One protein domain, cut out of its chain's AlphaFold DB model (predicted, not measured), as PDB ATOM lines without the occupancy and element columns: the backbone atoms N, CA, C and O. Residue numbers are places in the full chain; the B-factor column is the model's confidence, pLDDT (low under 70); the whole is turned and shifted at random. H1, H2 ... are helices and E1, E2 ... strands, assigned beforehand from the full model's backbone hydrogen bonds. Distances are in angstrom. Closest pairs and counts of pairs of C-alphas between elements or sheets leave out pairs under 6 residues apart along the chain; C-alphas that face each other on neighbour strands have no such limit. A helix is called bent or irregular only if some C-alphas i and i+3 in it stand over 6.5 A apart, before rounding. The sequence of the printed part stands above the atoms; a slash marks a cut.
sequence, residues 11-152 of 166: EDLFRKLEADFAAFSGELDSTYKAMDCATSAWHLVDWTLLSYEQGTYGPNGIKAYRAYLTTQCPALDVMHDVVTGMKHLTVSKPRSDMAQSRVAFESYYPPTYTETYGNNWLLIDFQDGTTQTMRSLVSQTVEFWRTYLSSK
ATOM      1  N   GLU A  11     -26.817   6.205  30.610       96.12
ATOM      2  CA  GLU A  11     -25.607   6.236  31.432       96.12
ATOM      3  C   GLU A  11     -24.325   6.282  30.589       96.12
ATOM      4  O   GLU A  11     -23.376   6.968  30.966       96.12
ATOM      5  N   ASP A  12     -24.275   5.601  29.439       95.56
ATOM      6  CA  ASP A  12     -23.148   5.713  28.501       95.56
ATOM      7  C   ASP A  12     -23.023   7.140  27.960       95.56
ATOM      8  O   ASP A  12     -21.933   7.722  27.961       95.56
ATOM      9  N   LEU A  13     -24.147   7.721  27.524       96.56
ATOM     10  CA  LEU A  13     -24.183   9.086  27.006       96.56
ATOM     11  C   LEU A  13     -23.865  10.116  28.096       96.56
ATOM     12  O   LEU A  13     -23.166  11.094  27.830       96.56
ATOM     13  N   PHE A  14     -24.313   9.882  29.328       97.88
ATOM     14  CA  PHE A  14     -23.991  10.744  30.460       97.88
ATOM     15  C   PHE A  14     -22.507  10.678  30.834       97.88
ATOM     16  O   PHE A  14     -21.884  11.721  31.007       97.88
ATOM     17  N   ARG A  15     -21.892   9.487  30.854       96.81
ATOM     18  CA  ARG A  15     -20.438   9.361  31.061       96.81
ATOM     19  C   ARG A  15     -19.637  10.078  29.977       96.81
ATOM     20  O   ARG A  15     -18.618  10.695  30.283       96.81
ATOM     21  N   LYS A  16     -20.102  10.036  28.723       96.38
ATOM     22  CA  LYS A  16     -19.523  10.853  27.648       96.38
ATOM     23  C   LYS A  16     -19.666  12.346  27.955       96.38
ATOM     24  O   LYS A  16     -18.671  13.054  27.875       96.38
ATOM     25  N   LEU A  17     -20.853  12.812  28.343       97.94
ATOM     26  CA  LEU A  17     -21.074  14.212  28.718       97.94
ATOM     27  C   LEU A  17     -20.136  14.661  29.853       97.94
ATOM     28  O   LEU A  17     -19.573  15.750  29.777       97.94
ATOM     29  N   GLU A  18     -19.933  13.841  30.886       98.00
ATOM     30  CA  GLU A  18     -18.997  14.157  31.974       98.00
ATOM     31  C   GLU A  18     -17.548  14.268  31.476       98.00
ATOM     32  O   GLU A  18     -16.838  15.206  31.850       98.00
ATOM     33  N   ALA A  19     -17.116  13.353  30.604       96.88
ATOM     34  CA  ALA A  19     -15.785  13.392  30.003       96.88
ATOM     35  C   ALA A  19     -15.593  14.622  29.096       96.88
ATOM     36  O   ALA A  19     -14.576  15.313  29.200       96.88
ATOM     37  N   ASP A  20     -16.584  14.938  28.261       97.00
ATOM     38  CA  ASP A  20     -16.568  16.115  27.390       97.00
ATOM     39  C   ASP A  20     -16.538  17.404  28.214       97.00
ATOM     40  O   ASP A  20     -15.779  18.323  27.904       97.00
ATOM     41  N   PHE A  21     -17.302  17.466  29.309       97.69
ATOM     42  CA  PHE A  21     -17.323  18.633  30.186       97.69
ATOM     43  C   PHE A  21     -15.994  18.832  30.923       97.69
ATOM     44  O   PHE A  21     -15.539  19.972  31.076       97.69
ATOM     45  N   ALA A  22     -15.331  17.748  31.336       96.75
ATOM     46  CA  ALA A  22     -13.982  17.815  31.891       96.75
ATOM     47  C   ALA A  22     -12.976  18.345  30.852       96.75
ATOM     48  O   ALA A  22     -12.187  19.241  31.159       96.75
ATOM     49  N   ALA A  23     -13.049  17.862  29.608       95.38
ATOM     50  CA  ALA A  23     -12.193  18.323  28.515       95.38
ATOM     51  C   ALA A  23     -12.463  19.785  28.115       95.38
ATOM     52  O   ALA A  23     -11.521  20.520  27.802       95.38
ATOM     53  N   PHE A  24     -13.729  20.213  28.129       94.94
ATOM     54  CA  PHE A  24     -14.135  21.598  27.882       94.94
ATOM     55  C   PHE A  24     -13.681  22.527  29.007       94.94
ATOM     56  O   PHE A  24     -13.191  23.619  28.747       94.94
ATOM     57  N   SER A  25     -13.759  22.082  30.262       92.19
ATOM     58  CA  SER A  25     -13.309  22.876  31.411       92.19
ATOM     59  C   SER A  25     -11.810  23.202  31.378       92.19
ATOM     60  O   SER A  25     -11.394  24.151  32.039       92.19
ATOM     61  N   GLY A  26     -11.013  22.443  30.616       90.31
ATOM     62  CA  GLY A  26      -9.601  22.735  30.351       90.31
ATOM     63  C   GLY A  26      -9.337  23.675  29.165       90.31
ATOM     64  O   GLY A  26      -8.198  24.093  28.990       90.31
ATOM     65  N   GLU A  27     -10.347  24.003  28.351       89.88
ATOM     66  CA  GLU A  27     -10.229  24.855  27.155       89.88
ATOM     67  C   GLU A  27     -11.555  25.598  26.908       89.88
ATOM     68  O   GLU A  27     -12.412  25.173  26.127       89.88
ATOM     69  N   LEU A  28     -11.752  26.690  27.650       89.19
ATOM     70  CA  LEU A  28     -13.053  27.346  27.851       89.19
ATOM     71  C   LEU A  28     -13.588  28.121  26.639       89.19
ATOM     72  O   LEU A  28     -14.753  28.529  26.643       89.19
ATOM     73  N   ASP A  29     -12.767  28.296  25.610       87.19
ATOM     74  CA  ASP A  29     -13.096  28.952  24.347       87.19
ATOM     75  C   ASP A  29     -13.242  27.985  23.171       87.19
ATOM     76  O   ASP A  29     -13.623  28.395  22.072       87.19
ATOM     77  N   SER A  30     -13.029  26.688  23.401       91.94
ATOM     78  CA  SER A  30     -13.255  25.675  22.381       91.94
ATOM     79  C   SER A  30     -14.757  25.489  22.137       91.94
ATOM     80  O   SER A  30     -15.441  24.729  22.834       91.94
ATOM     81  N   THR A  31     -15.249  26.106  21.062       91.31
ATOM     82  CA  THR A  31     -16.632  25.963  20.589       91.31
ATOM     83  C   THR A  31     -17.005  24.504  20.340       91.31
ATOM     84  O   THR A  31     -18.056  24.072  20.795       91.31
ATOM     85  N   TYR A  32     -16.134  23.706  19.716       93.38
ATOM     86  CA  TYR A  32     -16.412  22.294  19.418       93.38
ATOM     87  C   TYR A  32     -16.690  21.460  20.676       93.38
ATOM     88  O   TYR A  32     -17.713  20.784  20.752       93.38
ATOM     89  N   LYS A  33     -15.843  21.572  21.705       95.50
ATOM     90  CA  LYS A  33     -16.061  20.889  22.993       95.50
ATOM     91  C   LYS A  33     -17.350  21.335  23.691       95.50
ATOM     92  O   LYS A  33     -18.074  20.506  24.240       95.50
ATOM     93  N   ALA A  34     -17.669  22.630  23.641       95.06
ATOM     94  CA  ALA A  34     -18.930  23.138  24.172       95.06
ATOM     95  C   ALA A  34     -20.148  22.583  23.410       95.06
ATOM     96  O   ALA A  34     -21.160  22.241  24.023       95.06
ATOM     97  N   MET A  35     -20.035  22.445  22.086       94.12
ATOM     98  CA  MET A  35     -21.072  21.852  21.240       94.12
ATOM     99  C   MET A  35     -21.280  20.364  21.526       94.12
ATOM    100  O   MET A  35     -22.427  19.911  21.570       94.12
ATOM    101  N   ASP A  36     -20.209  19.606  21.755       96.06
ATOM    102  CA  ASP A  36     -20.298  18.188  22.118       96.06
ATOM    103  C   ASP A  36     -20.997  17.993  23.469       96.06
ATOM    104  O   ASP A  36     -21.858  17.111  23.606       96.06
ATOM    105  N   CYS A  37     -20.710  18.877  24.431       98.19
ATOM    106  CA  CYS A  37     -21.432  18.928  25.699       98.19
ATOM    107  C   CYS A  37     -22.923  19.212  25.475       98.19
ATOM    108  O   CYS A  37     -23.767  18.443  25.930       98.19
ATOM    109  N   ALA A  38     -23.261  20.275  24.736       97.69
ATOM    110  CA  ALA A  38     -24.652  20.658  24.482       97.69
ATOM    111  C   ALA A  38     -25.441  19.552  23.768       97.69
ATOM    112  O   ALA A  38     -26.576  19.248  24.134       97.69
ATOM    113  N   THR A  39     -24.810  18.906  22.788       96.81
ATOM    114  CA  THR A  39     -25.391  17.792  22.033       96.81
ATOM    115  C   THR A  39     -25.705  16.617  22.948       96.81
ATOM    116  O   THR A  39     -26.827  16.107  22.925       96.81
ATOM    117  N   SER A  40     -24.745  16.206  23.776       97.88
ATOM    118  CA  SER A  40     -24.921  15.074  24.691       97.88
ATOM    119  C   SER A  40     -25.957  15.397  25.776       97.88
ATOM    120  O   SER A  40     -26.862  14.600  26.018       97.88
ATOM    121  N   ALA A  41     -25.892  16.597  26.364       98.12
ATOM    122  CA  ALA A  41     -26.833  17.067  27.378       98.12
ATOM    123  C   ALA A  41     -28.274  17.154  26.863       98.12
ATOM    124  O   ALA A  41     -29.197  16.772  27.581       98.12
ATOM    125  N   TRP A  42     -28.481  17.624  25.631       97.44
ATOM    126  CA  TRP A  42     -29.813  17.682  25.034       97.44
ATOM    127  C   TRP A  42     -30.342  16.294  24.656       97.44
ATOM    128  O   TRP A  42     -31.493  15.975  24.948       97.44
ATOM    129  N   HIS A  43     -29.520  15.436  24.047       96.25
ATOM    130  CA  HIS A  43     -29.982  14.116  23.607       96.25
ATOM    131  C   HIS A  43     -30.245  13.132  24.746       96.25
ATOM    132  O   HIS A  43     -31.026  12.198  24.553       96.25
ATOM    133  N   LEU A  44     -29.706  13.375  25.945       97.75
ATOM    134  CA  LEU A  44     -30.128  12.647  27.141       97.75
ATOM    135  C   LEU A  44     -31.645  12.722  27.349       97.75
ATOM    136  O   LEU A  44     -32.215  11.721  27.756       97.75
ATOM    137  N   VAL A  45     -32.320  13.810  26.951       96.62
ATOM    138  CA  VAL A  45     -33.791  13.905  26.990       96.62
ATOM    139  C   VAL A  45     -34.465  12.796  26.180       96.62
ATOM    140  O   VAL A  45     -35.423  12.177  26.635       96.62
ATOM    141  N   ASP A  46     -33.999  12.537  24.962       94.50
ATOM    142  CA  ASP A  46     -34.610  11.503  24.129       94.50
ATOM    143  C   ASP A  46     -34.297  10.106  24.702       94.50
ATOM    144  O   ASP A  46     -35.158   9.227  24.734       94.50
ATOM    145  N   TRP A  47     -33.077   9.914  25.212       95.62
ATOM    146  CA  TRP A  47     -32.594   8.625  25.713       95.62
ATOM    147  C   TRP A  47     -33.268   8.223  27.026       95.62
ATOM    148  O   TRP A  47     -33.689   7.074  27.176       95.62
ATOM    149  N   THR A  48     -33.422   9.156  27.965       95.94
ATOM    150  CA  THR A  48     -34.099   8.899  29.241       95.94
ATOM    151  C   THR A  48     -35.600   8.709  29.061       95.94
ATOM    152  O   THR A  48     -36.182   7.881  29.762       95.94
ATOM    153  N   LEU A  49     -36.225   9.386  28.087       94.50
ATOM    154  CA  LEU A  49     -37.627   9.135  27.748       94.50
ATOM    155  C   LEU A  49     -37.837   7.687  27.314       94.50
ATOM    156  O   LEU A  49     -38.739   7.016  27.808       94.50
ATOM    157  N   LEU A  50     -37.007   7.223  26.380       92.12
ATOM    158  CA  LEU A  50     -37.111   5.876  25.828       92.12
ATOM    159  C   LEU A  50     -36.749   4.796  26.853       92.12
ATOM    160  O   LEU A  50     -37.314   3.710  26.792       92.12
ATOM    161  N   SER A  51     -35.840   5.094  27.785       92.19
ATOM    162  CA  SER A  51     -35.319   4.101  28.734       92.19
ATOM    163  C   SER A  51     -36.111   4.013  30.038       92.19
ATOM    164  O   SER A  51     -36.264   2.920  30.575       92.19
ATOM    165  N   TYR A  52     -36.606   5.138  30.568       91.94
ATOM    166  CA  TYR A  52     -37.197   5.178  31.915       91.94
ATOM    167  C   TYR A  52     -38.629   5.700  31.965       91.94
ATOM    168  O   TYR A  52     -39.318   5.452  32.949       91.94
ATOM    169  N   GLU A  53     -39.075   6.442  30.951       88.75
ATOM    170  CA  GLU A  53     -40.351   7.169  30.995       88.75
ATOM    171  C   GLU A  53     -41.291   6.789  29.843       88.75
ATOM    172  O   GLU A  53     -42.211   7.534  29.479       88.75
ATOM    173  N   GLN A  54     -41.050   5.629  29.227       85.25
ATOM    174  CA  GLN A  54     -41.839   5.167  28.098       85.25
ATOM    175  C   GLN A  54     -43.288   4.933  28.543       85.25
ATOM    176  O   GLN A  54     -43.572   4.137  29.432       85.25
ATOM    177  N   GLY A  55     -44.221   5.651  27.917       84.19
ATOM    178  CA  GLY A  55     -45.645   5.593  28.258       84.19
ATOM    179  C   GLY A  55     -46.082   6.538  29.385       84.19
ATOM    180  O   GLY A  55     -47.274   6.830  29.462       84.19
ATOM    181  N   THR A  56     -45.163   7.106  30.178       89.25
ATOM    182  CA  THR A  56     -45.490   8.025  31.292       89.25
ATOM    183  C   THR A  56     -46.195   9.301  30.811       89.25
ATOM    184  O   THR A  56     -47.118   9.796  31.453       89.25
ATOM    185  N   TYR A  57     -45.792   9.832  29.654       86.50
ATOM    186  CA  TYR A  57     -46.215  11.156  29.167       86.50
ATOM    187  C   TYR A  57     -47.345  11.129  28.115       86.50
ATOM    188  O   TYR A  57     -47.653  12.152  27.493       86.50
ATOM    189  N   GLY A  58     -47.986   9.971  27.915       81.50
ATOM    190  CA  GLY A  58     -49.159   9.820  27.047       81.50
ATOM    191  C   GLY A  58     -48.929  10.241  25.579       81.50
ATOM    192  O   GLY A  58     -47.801  10.174  25.085       81.50
ATOM    193  N   PRO A  59     -49.971  10.699  24.852       75.75
ATOM    194  CA  PRO A  59     -49.882  10.996  23.415       75.75
ATOM    195  C   PRO A  59     -48.979  12.194  23.078       75.75
ATOM    196  O   PRO A  59     -48.517  12.318  21.948       75.75
ATOM    197  N   ASN A  60     -48.691  13.062  24.056       78.56
ATOM    198  CA  ASN A  60     -47.759  14.182  23.899       78.56
ATOM    199  C   ASN A  60     -46.308  13.815  24.255       78.56
ATOM    200  O   ASN A  60     -45.444  14.692  24.164       78.56
ATOM    201  N   GLY A  61     -46.055  12.556  24.642       87.06
ATOM    202  CA  GLY A  61     -44.768  11.917  24.930       87.06
ATOM    203  C   GLY A  61     -43.593  12.872  25.127       87.06
ATOM    204  O   GLY A  61     -43.399  13.447  26.195       87.06
ATOM    205  N   ILE A  62     -42.830  13.076  24.054       91.25
ATOM    206  CA  ILE A  62     -41.601  13.874  24.064       91.25
ATOM    207  C   ILE A  62     -41.817  15.365  24.353       91.25
ATOM    208  O   ILE A  62     -40.992  15.991  25.014       91.25
ATOM    209  N   LYS A  63     -42.923  15.961  23.894       91.50
ATOM    210  CA  LYS A  63     -43.210  17.385  24.125       91.50
ATOM    211  C   LYS A  63     -43.504  17.642  25.601       91.50
ATOM    212  O   LYS A  63     -42.977  18.599  26.162       91.50
ATOM    213  N   ALA A  64     -44.330  16.791  26.209       92.81
ATOM    214  CA  ALA A  64     -44.661  16.889  27.626       92.81
ATOM    215  C   ALA A  64     -43.436  16.595  28.503       92.81
ATOM    216  O   ALA A  64     -43.191  17.323  29.462       92.81
ATOM    217  N   TYR A  65     -42.622  15.605  28.125       95.25
ATOM    218  CA  TYR A  65     -41.398  15.294  28.855       95.25
ATOM    219  C   TYR A  65     -40.375  16.432  28.813       95.25
ATOM    220  O   TYR A  65     -39.881  16.852  29.854       95.25
ATOM    221  N   ARG A  66     -40.122  17.000  27.628       94.88
ATOM    222  CA  ARG A  66     -39.254  18.178  27.474       94.88
ATOM    223  C   ARG A  66     -39.722  19.337  28.349       94.88
ATOM    224  O   ARG A  66     -38.906  19.904  29.059       94.88
ATOM    225  N   ALA A  67     -41.020  19.648  28.328       93.69
ATOM    226  CA  ALA A  67     -41.584  20.706  29.163       93.69
ATOM    227  C   ALA A  67     -41.379  20.433  30.661       93.69
ATOM    228  O   ALA A  67     -41.008  21.338  31.397       93.69
ATOM    229  N   TYR A  68     -41.568  19.187  31.108       95.00
ATOM    230  CA  TYR A  68     -41.278  18.796  32.487       95.00
ATOM    231  C   TYR A  68     -39.803  19.020  32.841       95.00
ATOM    232  O   TYR A  68     -39.514  19.719  33.811       95.00
ATOM    233  N   LEU A  69     -38.870  18.486  32.049       96.19
ATOM    234  CA  LEU A  69     -37.441  18.596  32.344       96.19
ATOM    235  C   LEU A  69     -36.965  20.049  32.364       96.19
ATOM    236  O   LEU A  69     -36.167  20.412  33.222       96.19
ATOM    237  N   THR A  70     -37.472  20.899  31.471       93.81
ATOM    238  CA  THR A  70     -37.005  22.287  31.386       93.81
ATOM    239  C   THR A  70     -37.565  23.168  32.501       93.81
ATOM    240  O   THR A  70     -36.947  24.174  32.833       93.81
ATOM    241  N   THR A  71     -38.636  22.743  33.190       95.88
ATOM    242  CA  THR A  71     -39.016  23.350  34.484       95.88
ATOM    243  C   THR A  71     -38.002  23.070  35.595       95.88
ATOM    244  O   THR A  71     -37.888  23.863  36.525       95.88
ATOM    245  N   GLN A  72     -37.276  21.951  35.511       96.69
ATOM    246  CA  GLN A  72     -36.278  21.541  36.504       96.69
ATOM    247  C   GLN A  72     -34.877  22.052  36.144       96.69
ATOM    248  O   GLN A  72     -34.097  22.409  37.021       96.69
ATOM    249  N   CYS A  73     -34.555  22.093  34.850       97.88
ATOM    250  CA  CYS A  73     -33.281  22.568  34.327       97.88
ATOM    251  C   CYS A  73     -33.505  23.409  33.056       97.88
ATOM    252  O   CYS A  73     -33.431  22.880  31.942       97.88
ATOM    253  N   PRO A  74     -33.745  24.728  33.194       97.12
ATOM    254  CA  PRO A  74     -33.925  25.628  32.052       97.12
ATOM    255  C   PRO A  74     -32.725  25.658  31.095       97.12
ATOM    256  O   PRO A  74     -32.885  25.880  29.897       97.12
ATOM    257  N   ALA A  75     -31.516  25.363  31.594       97.81
ATOM    258  CA  ALA A  75     -30.309  25.271  30.776       97.81
ATOM    259  C   ALA A  75     -30.420  24.229  29.642       97.81
ATOM    260  O   ALA A  75     -29.744  24.373  28.624       97.81
ATOM    261  N   LEU A  76     -31.302  23.224  29.756       97.94
ATOM    262  CA  LEU A  76     -31.574  22.271  28.672       97.94
ATOM    263  C   LEU A  76     -32.183  22.933  27.432       97.94
ATOM    264  O   LEU A  76     -31.861  22.523  26.317       97.94
ATOM    265  N   ASP A  77     -33.018  23.961  27.598       96.75
ATOM    266  CA  ASP A  77     -33.571  24.699  26.460       96.75
ATOM    267  C   ASP A  77     -32.480  25.524  25.752       96.75
ATOM    268  O   ASP A  77     -32.485  25.623  24.525       96.75
ATOM    269  N   VAL A  78     -31.468  26.005  26.490       96.81
ATOM    270  CA  VAL A  78     -30.276  26.620  25.877       96.81
ATOM    271  C   VAL A  78     -29.463  25.579  25.105       96.81
ATOM    272  O   VAL A  78     -29.076  25.834  23.966       96.81
ATOM    273  N   MET A  79     -29.232  24.387  25.675       97.31
ATOM    274  CA  MET A  79     -28.516  23.310  24.969       97.31
ATOM    275  C   MET A  79     -29.223  22.930  23.664       97.31
ATOM    276  O   MET A  79     -28.565  22.758  22.637       97.31
ATOM    277  N   HIS A  80     -30.559  22.857  23.675       95.12
ATOM    278  CA  HIS A  80     -31.340  22.664  22.456       95.12
ATOM    279  C   HIS A  80     -31.072  23.758  21.422       95.12
ATOM    280  O   HIS A  80     -30.812  23.440  20.260       95.12
ATOM    281  N   ASP A  81     -31.169  25.031  21.809       94.38
ATOM    282  CA  ASP A  81     -31.058  26.146  20.866       94.38
ATOM    283  C   ASP A  81     -29.652  26.250  20.277       94.38
ATOM    284  O   ASP A  81     -29.514  26.456  19.071       94.38
ATOM    285  N   VAL A  82     -28.621  25.998  21.084       92.88
ATOM    286  CA  VAL A  82     -27.224  25.904  20.640       92.88
ATOM    287  C   VAL A  82     -27.059  24.790  19.597       92.88
ATOM    288  O   VAL A  82     -26.565  25.030  18.493       92.88
ATOM    289  N   VAL A  83     -27.538  23.577  19.889       92.12
ATOM    290  CA  VAL A  83     -27.453  22.427  18.966       92.12
ATOM    291  C   VAL A  83     -28.275  22.654  17.694       92.12
ATOM    292  O   VAL A  83     -27.870  22.250  16.602       92.12
ATOM    293  N   THR A  84     -29.431  23.302  17.814       89.00
ATOM    294  CA  THR A  84     -30.325  23.597  16.688       89.00
ATOM    295  C   THR A  84     -29.740  24.686  15.794       89.00
ATOM    296  O   THR A  84     -29.736  24.523  14.574       89.00
ATOM    297  N   GLY A  85     -29.199  25.756  16.380       86.06
ATOM    298  CA  GLY A  85     -28.566  26.863  15.658       86.06
ATOM    299  C   GLY A  85     -27.285  26.467  14.928       86.06
ATOM    300  O   GLY A  85     -26.952  27.065  13.913       86.06
ATOM    301  N   MET A  86     -26.599  25.412  15.372       80.38
ATOM    302  CA  MET A  86     -25.491  24.827  14.610       80.38
ATOM    303  C   MET A  86     -25.978  24.112  13.339       80.38
ATOM    304  O   MET A  86     -25.323  24.168  12.299       80.38
ATOM    305  N   LYS A  87     -27.098  23.385  13.423       73.06
ATOM    306  CA  LYS A  87     -27.607  22.543  12.324       73.06
ATOM    307  C   LYS A  87     -28.384  23.339  11.282       73.06
ATOM    308  O   LYS A  87     -28.440  22.947  10.119       73.06
ATOM    309  N   HIS A  88     -29.023  24.420  11.709       77.12
ATOM    310  CA  HIS A  88     -29.922  25.207  10.885       77.12
ATOM    311  C   HIS A  88     -29.431  26.644  10.787       77.12
ATOM    312  O   HIS A  88     -29.084  27.253  11.789       77.12
ATOM    313  N   LEU A  89     -29.497  27.211   9.579       71.75
ATOM    314  CA  LEU A  89     -29.169  28.619   9.340       71.75
ATOM    315  C   LEU A  89     -30.010  29.570  10.213       71.75
ATOM    316  O   LEU A  89     -29.561  30.660  10.551       71.75
ATOM    317  N   THR A  90     -31.230  29.158  10.572       72.69
ATOM    318  CA  THR A  90     -32.119  29.885  11.479       72.69
ATOM    319  C   THR A  90     -32.802  28.937  12.462       72.69
ATOM    320  O   THR A  90     -33.277  27.856  12.101       72.69
ATOM    321  N   VAL A  91     -32.904  29.365  13.720       78.06
ATOM    322  CA  VAL A  91     -33.689  28.669  14.745       78.06
ATOM    323  C   VAL A  91     -35.125  29.185  14.670       78.06
ATOM    324  O   VAL A  91     -35.457  30.233  15.209       78.06
ATOM    325  N   SER A  92     -35.990  28.463  13.959       75.75
ATOM    326  CA  SER A  92     -37.393  28.871  13.745       75.75
ATOM    327  C   SER A  92     -38.301  28.678  14.965       75.75
ATOM    328  O   SER A  92     -39.412  29.205  15.000       75.75
ATOM    329  N   LYS A  93     -37.855  27.889  15.949       84.69
ATOM    330  CA  LYS A  93     -38.583  27.567  17.183       84.69
ATOM    331  C   LYS A  93     -37.607  27.543  18.366       84.69
ATOM    332  O   LYS A  93     -37.298  26.448  18.845       84.69
ATOM    333  N   PRO A  94     -37.074  28.709  18.774       88.75
ATOM    334  CA  PRO A  94     -36.219  28.783  19.951       88.75
ATOM    335  C   PRO A  94     -37.004  28.329  21.183       88.75
ATOM    336  O   PRO A  94     -38.232  28.463  21.237       88.75
ATOM    337  N   ARG A  95     -36.300  27.732  22.140       92.06
ATOM    338  CA  ARG A  95     -36.881  27.228  23.390       92.06
ATOM    339  C   ARG A  95     -36.423  28.018  24.607       92.06
ATOM    340  O   ARG A  95     -37.087  27.958  25.633       92.06
ATOM    341  N   SER A  96     -35.317  28.739  24.485       93.00
ATOM    342  CA  SER A  96     -34.777  29.639  25.494       93.00
ATOM    343  C   SER A  96     -34.923  31.100  25.073       93.00
ATOM    344  O   SER A  96     -35.111  31.411  23.896       93.00
ATOM    345  N   ASP A  97     -34.743  32.004  26.035       92.81
ATOM    346  CA  ASP A  97     -34.678  33.449  25.795       92.81
ATOM    347  C   ASP A  97     -33.267  33.905  25.377       92.81
ATOM    348  O   ASP A  97     -32.859  35.041  25.636       92.81
ATOM    349  N   MET A  98     -32.487  33.019  24.750       92.19
ATOM    350  CA  MET A  98     -31.175  33.356  24.207       92.19
ATOM    351  C   MET A  98     -31.322  34.443  23.136       92.19
ATOM    352  O   MET A  98     -32.034  34.272  22.146       92.19
ATOM    353  N   ALA A  99     -30.615  35.554  23.323       90.75
ATOM    354  CA  ALA A  99     -30.541  36.637  22.352       90.75
ATOM    355  C   ALA A  99     -29.384  36.414  21.369       90.75
ATOM    356  O   ALA A  99     -29.553  36.562  20.159       90.75
ATOM    357  N   GLN A 100     -28.210  36.037  21.883       89.62
ATOM    358  CA  GLN A 100     -27.024  35.752  21.076       89.62
ATOM    359  C   GLN A 100     -26.020  34.869  21.823       89.62
ATOM    360  O   GLN A 100     -26.055  34.745  23.048       89.62
ATOM    361  N   SER A 101     -25.076  34.312  21.064       90.56
ATOM    362  CA  SER A 101     -23.852  33.713  21.595       90.56
ATOM    363  C   SER A 101     -22.641  34.489  21.081       90.56
ATOM    364  O   SER A 101     -22.637  34.952  19.938       90.56
ATOM    365  N   ARG A 102     -21.621  34.667  21.924       89.69
ATOM    366  CA  ARG A 102     -20.396  35.399  21.567       89.69
ATOM    367  C   ARG A 102     -19.180  34.876  22.318       89.69
ATOM    368  O   ARG A 102     -19.304  34.228  23.354       89.69
ATOM    369  N   VAL A 103     -18.003  35.219  21.808       88.06
ATOM    370  CA  VAL A 103     -16.730  35.044  22.512       88.06
ATOM    371  C   VAL A 103     -16.336  36.383  23.128       88.06
ATOM    372  O   VAL A 103     -16.435  37.415  22.463       88.06
ATOM    373  N   ALA A 104     -15.894  36.386  24.382       84.00
ATOM    374  CA  ALA A 104     -15.315  37.571  25.005       84.00
ATOM    375  C   ALA A 104     -14.043  37.228  25.770       84.00
ATOM    376  O   ALA A 104     -13.970  36.194  26.429       84.00
ATOM    377  N   PHE A 105     -13.065  38.125  25.699       78.62
ATOM    378  CA  PHE A 105     -11.840  38.033  26.476       78.62
ATOM    379  C   PHE A 105     -12.047  38.704  27.835       78.62
ATOM    380  O   PHE A 105     -12.440  39.871  27.893       78.62
ATOM    381  N   GLU A 106     -11.773  37.984  28.918       68.00
ATOM    382  CA  GLU A 106     -11.714  38.563  30.259       68.00
ATOM    383  C   GLU A 106     -10.251  38.667  30.684       68.00
ATOM    384  O   GLU A 106      -9.567  37.657  30.865       68.00
ATOM    385  N   SER A 107      -9.756  39.899  30.806       62.66
ATOM    386  CA  SER A 107      -8.379  40.180  31.211       62.66
ATOM    387  C   SER A 107      -8.251  40.300  32.727       62.66
ATOM    388  O   SER A 107      -8.940  41.115  33.343       62.66
ATOM    389  N   TYR A 108      -7.286  39.596  33.310       54.50
ATOM    390  CA  TYR A 108      -6.744  39.890  34.630       54.50
ATOM    391  C   TYR A 108      -5.471  40.731  34.475       54.50
ATOM    392  O   TYR A 108      -4.544  40.346  33.759       54.50
ATOM    393  N   TYR A 109      -5.419  41.878  35.157       54.66
ATOM    394  CA  TYR A 109      -4.223  42.718  35.247       54.66
ATOM    395  C   TYR A 109      -3.605  42.588  36.643       54.66
ATOM    396  O   TYR A 109      -4.109  43.200  37.590       54.66
ATOM    397  N   PRO A 110      -2.504  41.833  36.811       57.66
ATOM    398  CA  PRO A 110      -1.694  41.944  38.009       57.66
ATOM    399  C   PRO A 110      -1.018  43.327  38.021       57.66
ATOM    400  O   PRO A 110      -0.438  43.721  37.008       57.66
ATOM    401  N   PRO A 111      -1.018  44.064  39.147       56.19
ATOM    402  CA  PRO A 111      -0.501  45.437  39.217       56.19
ATOM    403  C   PRO A 111       1.009  45.588  38.938       56.19
ATOM    404  O   PRO A 111       1.515  46.705  38.926       56.19
ATOM    405  N   THR A 112       1.743  44.492  38.729       65.81
ATOM    406  CA  THR A 112       3.210  44.470  38.602       65.81
ATOM    407  C   THR A 112       3.738  43.848  37.305       65.81
ATOM    408  O   THR A 112       4.953  43.757  37.149       65.81
ATOM    409  N   TYR A 113       2.875  43.440  36.366       54.97
ATOM    410  CA  TYR A 113       3.288  42.791  35.112       54.97
ATOM    411  C   TYR A 113       2.801  43.549  33.869       54.97
ATOM    412  O   TYR A 113       1.711  44.113  33.854       54.97
ATOM    413  N   THR A 114       3.614  43.534  32.807       59.00
ATOM    414  CA  THR A 114       3.281  44.074  31.473       59.00
ATOM    415  C   THR A 114       2.516  43.083  30.593       59.00
ATOM    416  O   THR A 114       2.096  43.443  29.497       59.00
ATOM    417  N   GLU A 115       2.352  41.840  31.046       54.28
ATOM    418  CA  GLU A 115       1.635  40.785  30.329       54.28
ATOM    419  C   GLU A 115       0.193  40.667  30.825       54.28
ATOM    420  O   GLU A 115      -0.068  40.573  32.027       54.28
ATOM    421  N   THR A 116      -0.748  40.654  29.883       54.44
ATOM    422  CA  THR A 116      -2.161  40.401  30.161       54.44
ATOM    423  C   THR A 116      -2.412  38.900  30.154       54.44
ATOM    424  O   THR A 116      -2.279  38.248  29.120       54.44
ATOM    425  N   TYR A 117      -2.821  38.362  31.301       58.81
ATOM    426  CA  TYR A 117      -3.338  37.002  31.400       58.81
ATOM    427  C   TYR A 117      -4.859  37.070  31.293       58.81
ATOM    428  O   TYR A 117      -5.499  37.866  31.980       58.81
ATOM    429  N   GLY A 118      -5.458  36.261  30.430       65.94
ATOM    430  CA  GLY A 118      -6.905  36.227  30.289       65.94
ATOM    431  C   GLY A 118      -7.368  34.976  29.573       65.94
ATOM    432  O   GLY A 118      -6.602  34.355  28.837       65.94
ATOM    433  N   ASN A 119      -8.621  34.614  29.816       72.06
ATOM    434  CA  ASN A 119      -9.280  33.527  29.110       72.06
ATOM    435  C   ASN A 119     -10.320  34.119  28.166       72.06
ATOM    436  O   ASN A 119     -11.021  35.080  28.497       72.06
ATOM    437  N   ASN A 120     -10.430  33.514  26.991       85.19
ATOM    438  CA  ASN A 120     -11.615  33.666  26.173       85.19
ATOM    439  C   ASN A 120     -12.741  32.837  26.802       85.19
ATOM    440  O   ASN A 120     -12.541  31.702  27.235       85.19
ATOM    441  N   TRP A 121     -13.935  33.411  26.834       88.75
ATOM    442  CA  TRP A 121     -15.134  32.765  27.338       88.75
ATOM    443  C   TRP A 121     -16.178  32.682  26.240       88.75
ATOM    444  O   TRP A 121     -16.457  33.670  25.558       88.75
ATOM    445  N   LEU A 122     -16.807  31.515  26.125       93.25
ATOM    446  CA  LEU A 122     -18.053  31.368  25.385       93.25
ATOM    447  C   LEU A 122     -19.206  31.856  26.264       93.25
ATOM    448  O   LEU A 122     -19.447  31.305  27.343       93.25
ATOM    449  N   LEU A 123     -19.903  32.889  25.804       94.00
ATOM    450  CA  LEU A 123     -20.968  33.571  26.531       94.00
ATOM    451  C   LEU A 123     -22.295  33.461  25.785       94.00
ATOM    452  O   LEU A 123     -22.338  33.542  24.556       94.00
ATOM    453  N   ILE A 124     -23.366  33.321  26.559       94.75
ATOM    454  CA  ILE A 124     -24.755  33.377  26.113       94.75
ATOM    455  C   ILE A 124     -25.384  34.606  26.758       94.75
ATOM    456  O   ILE A 124     -25.446  34.688  27.987       94.75
ATOM    457  N   ASP A 125     -25.825  35.550  25.931       94.31
ATOM    458  CA  ASP A 125     -26.597  36.703  26.386       94.31
ATOM    459  C   ASP A 125     -28.088  36.393  26.225       94.31
ATOM    460  O   ASP A 125     -28.523  35.867  25.193       94.31
ATOM    461  N   PHE A 126     -28.870  36.742  27.238       95.44
ATOM    462  CA  PHE A 126     -30.314  36.547  27.277       95.44
ATOM    463  C   PHE A 126     -31.053  37.861  27.011       95.44
ATOM    464  O   PHE A 126     -30.505  38.956  27.162       95.44
ATOM    465  N   GLN A 127     -32.319  37.762  26.606       95.06
ATOM    466  CA  GLN A 127     -33.154  38.930  26.300       95.06
ATOM    467  C   GLN A 127     -33.412  39.839  27.513       95.06
ATOM    468  O   GLN A 127     -33.681  41.025  27.336       95.06
ATOM    469  N   ASP A 128     -33.302  39.311  28.733       94.75
ATOM    470  CA  ASP A 128     -33.418  40.079  29.980       94.75
ATOM    471  C   ASP A 128     -32.151  40.891  30.323       94.75
ATOM    472  O   ASP A 128     -32.121  41.607  31.324       94.75
ATOM    473  N   GLY A 129     -31.109  40.798  29.489       93.56
ATOM    474  CA  GLY A 129     -29.827  41.473  29.670       93.56
ATOM    475  C   GLY A 129     -28.832  40.707  30.542       93.56
ATOM    476  O   GLY A 129     -27.722  41.198  30.755       93.56
ATOM    477  N   THR A 130     -29.187  39.521  31.043       94.94
ATOM    478  CA  THR A 130     -28.241  38.662  31.762       94.94
ATOM    479  C   THR A 130     -27.300  37.939  30.799       94.94
ATOM    480  O   THR A 130     -27.612  37.704  29.631       94.94
ATOM    481  N   THR A 131     -26.128  37.557  31.307       94.75
ATOM    482  CA  THR A 131     -25.138  36.770  30.568       94.75
ATOM    483  C   THR A 131     -24.714  35.577  31.413       94.75
ATOM    484  O   THR A 131     -24.417  35.723  32.600       94.75
ATOM    485  N   GLN A 132     -24.622  34.399  30.799       95.31
ATOM    486  CA  GLN A 132     -24.008  33.226  31.421       95.31
ATOM    487  C   GLN A 132     -22.893  32.664  30.546       95.31
ATOM    488  O   GLN A 132     -22.930  32.744  29.319       95.31
ATOM    489  N   THR A 133     -21.895  32.053  31.183       95.00
ATOM    490  CA  THR A 133     -20.881  31.289  30.457       95.00
ATOM    491  C   THR A 133     -21.466  29.958  29.997       95.00
ATOM    492  O   THR A 133     -22.233  29.314  30.719       95.00
ATOM    493  N   MET A 134     -21.039  29.489  28.827       95.88
ATOM    494  CA  MET A 134     -21.404  28.159  28.341       95.88
ATOM    495  C   MET A 134     -20.963  27.068  29.326       95.88
ATOM    496  O   MET A 134     -21.682  26.099  29.544       95.88
ATOM    497  N   ARG A 135     -19.827  27.263  30.012       96.06
ATOM    498  CA  ARG A 135     -19.369  26.379  31.095       96.06
ATOM    499  C   ARG A 135     -20.393  26.270  32.226       96.06
ATOM    500  O   ARG A 135     -20.679  25.157  32.658       96.06
ATOM    501  N   SER A 136     -20.932  27.394  32.702       96.75
ATOM    502  CA  SER A 136     -21.953  27.404  33.759       96.75
ATOM    503  C   SER A 136     -23.205  26.646  33.323       96.75
ATOM    504  O   SER A 136     -23.697  25.784  34.049       96.75
ATOM    505  N   LEU A 137     -23.685  26.916  32.108       98.19
ATOM    506  CA  LEU A 137     -24.889  26.290  31.564       98.19
ATOM    507  C   LEU A 137     -24.713  24.776  31.380       98.19
ATOM    508  O   LEU A 137     -25.572  24.003  31.799       98.19
ATOM    509  N   VAL A 138     -23.572  24.333  30.841       98.19
ATOM    510  CA  VAL A 138     -23.250  22.900  30.752       98.19
ATOM    511  C   VAL A 138     -23.166  22.284  32.149       98.19
ATOM    512  O   VAL A 138     -23.773  21.240  32.378       98.19
ATOM    513  N   SER A 139     -22.504  22.940  33.108       98.44
ATOM    514  CA  SER A 139     -22.408  22.451  34.491       98.44
ATOM    515  C   SER A 139     -23.780  22.219  35.128       98.44
ATOM    516  O   SER A 139     -23.969  21.212  35.807       98.44
ATOM    517  N   GLN A 140     -24.740  23.120  34.897       98.56
ATOM    518  CA  GLN A 140     -26.119  22.971  35.378       98.56
ATOM    519  C   GLN A 140     -26.781  21.720  34.790       98.56
ATOM    520  O   GLN A 140     -27.409  20.957  35.520       98.56
ATOM    521  N   THR A 141     -26.604  21.469  33.488       98.44
ATOM    522  CA  THR A 141     -27.158  20.264  32.848       98.44
ATOM    523  C   THR A 141     -26.478  18.978  33.314       98.44
ATOM    524  O   THR A 141     -27.158  17.975  33.517       98.44
ATOM    525  N   VAL A 142     -25.161  18.998  33.544       98.62
ATOM    526  CA  VAL A 142     -24.416  17.852  34.089       98.62
ATOM    527  C   VAL A 142     -24.938  17.490  35.475       98.62
ATOM    528  O   VAL A 142     -25.231  16.326  35.732       98.62
ATOM    529  N   GLU A 143     -25.095  18.478  36.358       98.44
ATOM    530  CA  GLU A 143     -25.585  18.246  37.719       98.44
ATOM    531  C   GLU A 143     -27.039  17.765  37.736       98.44
ATOM    532  O   GLU A 143     -27.389  16.828  38.460       98.44
ATOM    533  N   PHE A 144     -27.874  18.351  36.876       98.44
ATOM    534  CA  PHE A 144     -29.243  17.898  36.677       98.44
ATOM    535  C   PHE A 144     -29.293  16.420  36.274       98.44
ATOM    536  O   PHE A 144     -29.978  15.625  36.922       98.44
ATOM    537  N   TRP A 145     -28.540  16.028  35.243       98.25
ATOM    538  CA  TRP A 145     -28.538  14.650  34.760       98.25
ATOM    539  C   TRP A 145     -27.939  13.673  35.763       98.25
ATOM    540  O   TRP A 145     -28.488  12.585  35.936       98.25
ATOM    541  N   ARG A 146     -26.885  14.071  36.482       97.88
ATOM    542  CA  ARG A 146     -26.315  13.284  37.584       97.88
ATOM    543  C   ARG A 146     -27.380  12.940  38.616       97.88
ATOM    544  O   ARG A 146     -27.546  11.772  38.975       97.88
ATOM    545  N   THR A 147     -28.120  13.952  39.062       97.12
ATOM    546  CA  THR A 147     -29.188  13.798  40.054       97.12
ATOM    547  C   THR A 147     -30.330  12.947  39.503       97.12
ATOM    548  O   THR A 147     -30.751  11.983  40.146       97.12
ATOM    549  N   TYR A 148     -30.798  13.250  38.287       96.62
ATOM    550  CA  TYR A 148     -31.890  12.527  37.640       96.62
ATOM    551  C   TYR A 148     -31.561  11.038  37.475       96.62
ATOM    552  O   TYR A 148     -32.327  10.192  37.933       96.62
ATOM    553  N   LEU A 149     -30.407  10.698  36.896       95.69
ATOM    554  CA  LEU A 149     -30.012   9.307  36.657       95.69
ATOM    555  C   LEU A 149     -29.770   8.547  37.965       95.69
ATOM    556  O   LEU A 149     -30.233   7.416  38.105       95.69
ATOM    557  N   SER A 150     -29.158   9.183  38.968       94.06
ATOM    558  CA  SER A 150     -28.996   8.575  40.299       94.06
ATOM    559  C   SER A 150     -30.347   8.206  40.926       94.06
ATOM    560  O   SER A 150     -30.491   7.133  41.515       94.06
ATOM    561  N   SER A 151     -31.372   9.044  40.731       92.00
ATOM    562  CA  SER A 151     -32.736   8.769  41.203       92.00
ATOM    563  C   SER A 151     -33.433   7.612  40.476       92.00
ATOM    564  O   SER A 151     -34.418   7.089  40.991       92.00
ATOM    565  N   LYS A 152     -32.943   7.196  39.301       85.94
ATOM    566  CA  LYS A 152     -33.476   6.059  38.528       85.94
ATOM    567  C   LYS A 152     -32.777   4.738  38.837       85.94
ATOM    568  O   LYS A 152     -33.380   3.687  38.644       85.94
TER     569      LYS A 152
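What this domain is: This is residues 11 to 152 of the 166 residues of an uncharacterized protein of Hymenobacter sp. UV11 (UniProt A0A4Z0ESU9). Three helices, H1, H2 and H5, lie side by side in a bundle, H4 crosses H2 steeply and meets H5 with its first residues, 75 to 79, and H3 lies at the end of the model far from a long two-stranded arm. The arm is the bent hairpin of E1 and E2, which reaches away from the helical body to a tip, residues 110 to 115, that sticks out; short E3 pairs with E2 near the arm's base. The printed part has 142 residues, in the order H1 H2 H3 H4 E1 E2 E3 H5, and its class is mixed, helices and strands. The sheet, order E1, E2, E3, is antiparallel and strongly twisted. The whole is only just compact, close to loose, with a radius of gyration of the C-alphas of 16.9 A, and only just elongated, spanning 63 by 32 by 24 A.

Where its parts are: H1, residues 11 to 25, begins at C-alpha 11 (-25.607, 6.236, 31.432) and is 20.7 A long. H2, residues 31 to 52, is 31.4 A long with a kink of 30 degrees near residue 46. H3, residues 58 to 72, 19.8 A, is irregular: C-alphas 59 and 62 are 8.8 A apart. H4, residues 75 to 87, is 18.8 A long. E1, residues 98 to 108, 27.4 A, bends by 60 degrees at residue 101, and E2, residues 117 to 126, 27.3 A, by 52 degrees at residue 122. E3 is residues 131 to 133, 6.9 A. H5, residues 134 to 152, 27.2 A, ends at C-alpha 152 (-33.476, 6.059, 38.528).

How they stand to each other: H1 and H2 form a helical hairpin and touch at a shallow tilt of 19 degrees, opposite ways; their closest C-alphas, of Phe 24 and Lys 33, are 5.3 A apart. H2 is the hub, touching H1, H3, H4 and H5. H5 runs the same way as H2 at a shallow tilt of 22 degrees, with the C-alphas of Ala 41 and Thr 141 closest at 6.3 A. H4 touches residues 35 to 42 of H2 at a steep tilt of 64 degrees, closest at the C-alphas of Ala 38 and Met 79, 4.7 A. H3 touches H2 at residues 45 to 49 alone, closest at the C-alphas of Val 45 and Arg 66, 7.0 A. E1, E2 and E3 form a meander, each strand the antiparallel neighbour of the one before. N 104 and O 121 of the hairpin E1 and E2 are 3.0 A apart, and N 124 and O 132 of the hairpin E2 and E3 are 2.9 A apart, both within hydrogen-bond range. H4 and H5 are on the sheet but only graze it, with residues 77 to 82 and 134 to 139. In H1, H4 and H5 every O i to N i+4 pair is within hydrogen-bond range, against 16 of 18 in H2 and 8 of 11 in H3.

The domain as a whole: The C-alphas of Pro 59 and Thr 112, the two farthest apart, are 64.6 A apart. The printed part has no cut and no long link. Mean pLDDT of the printed part is 89.3; residues 106 to 118 are under 70.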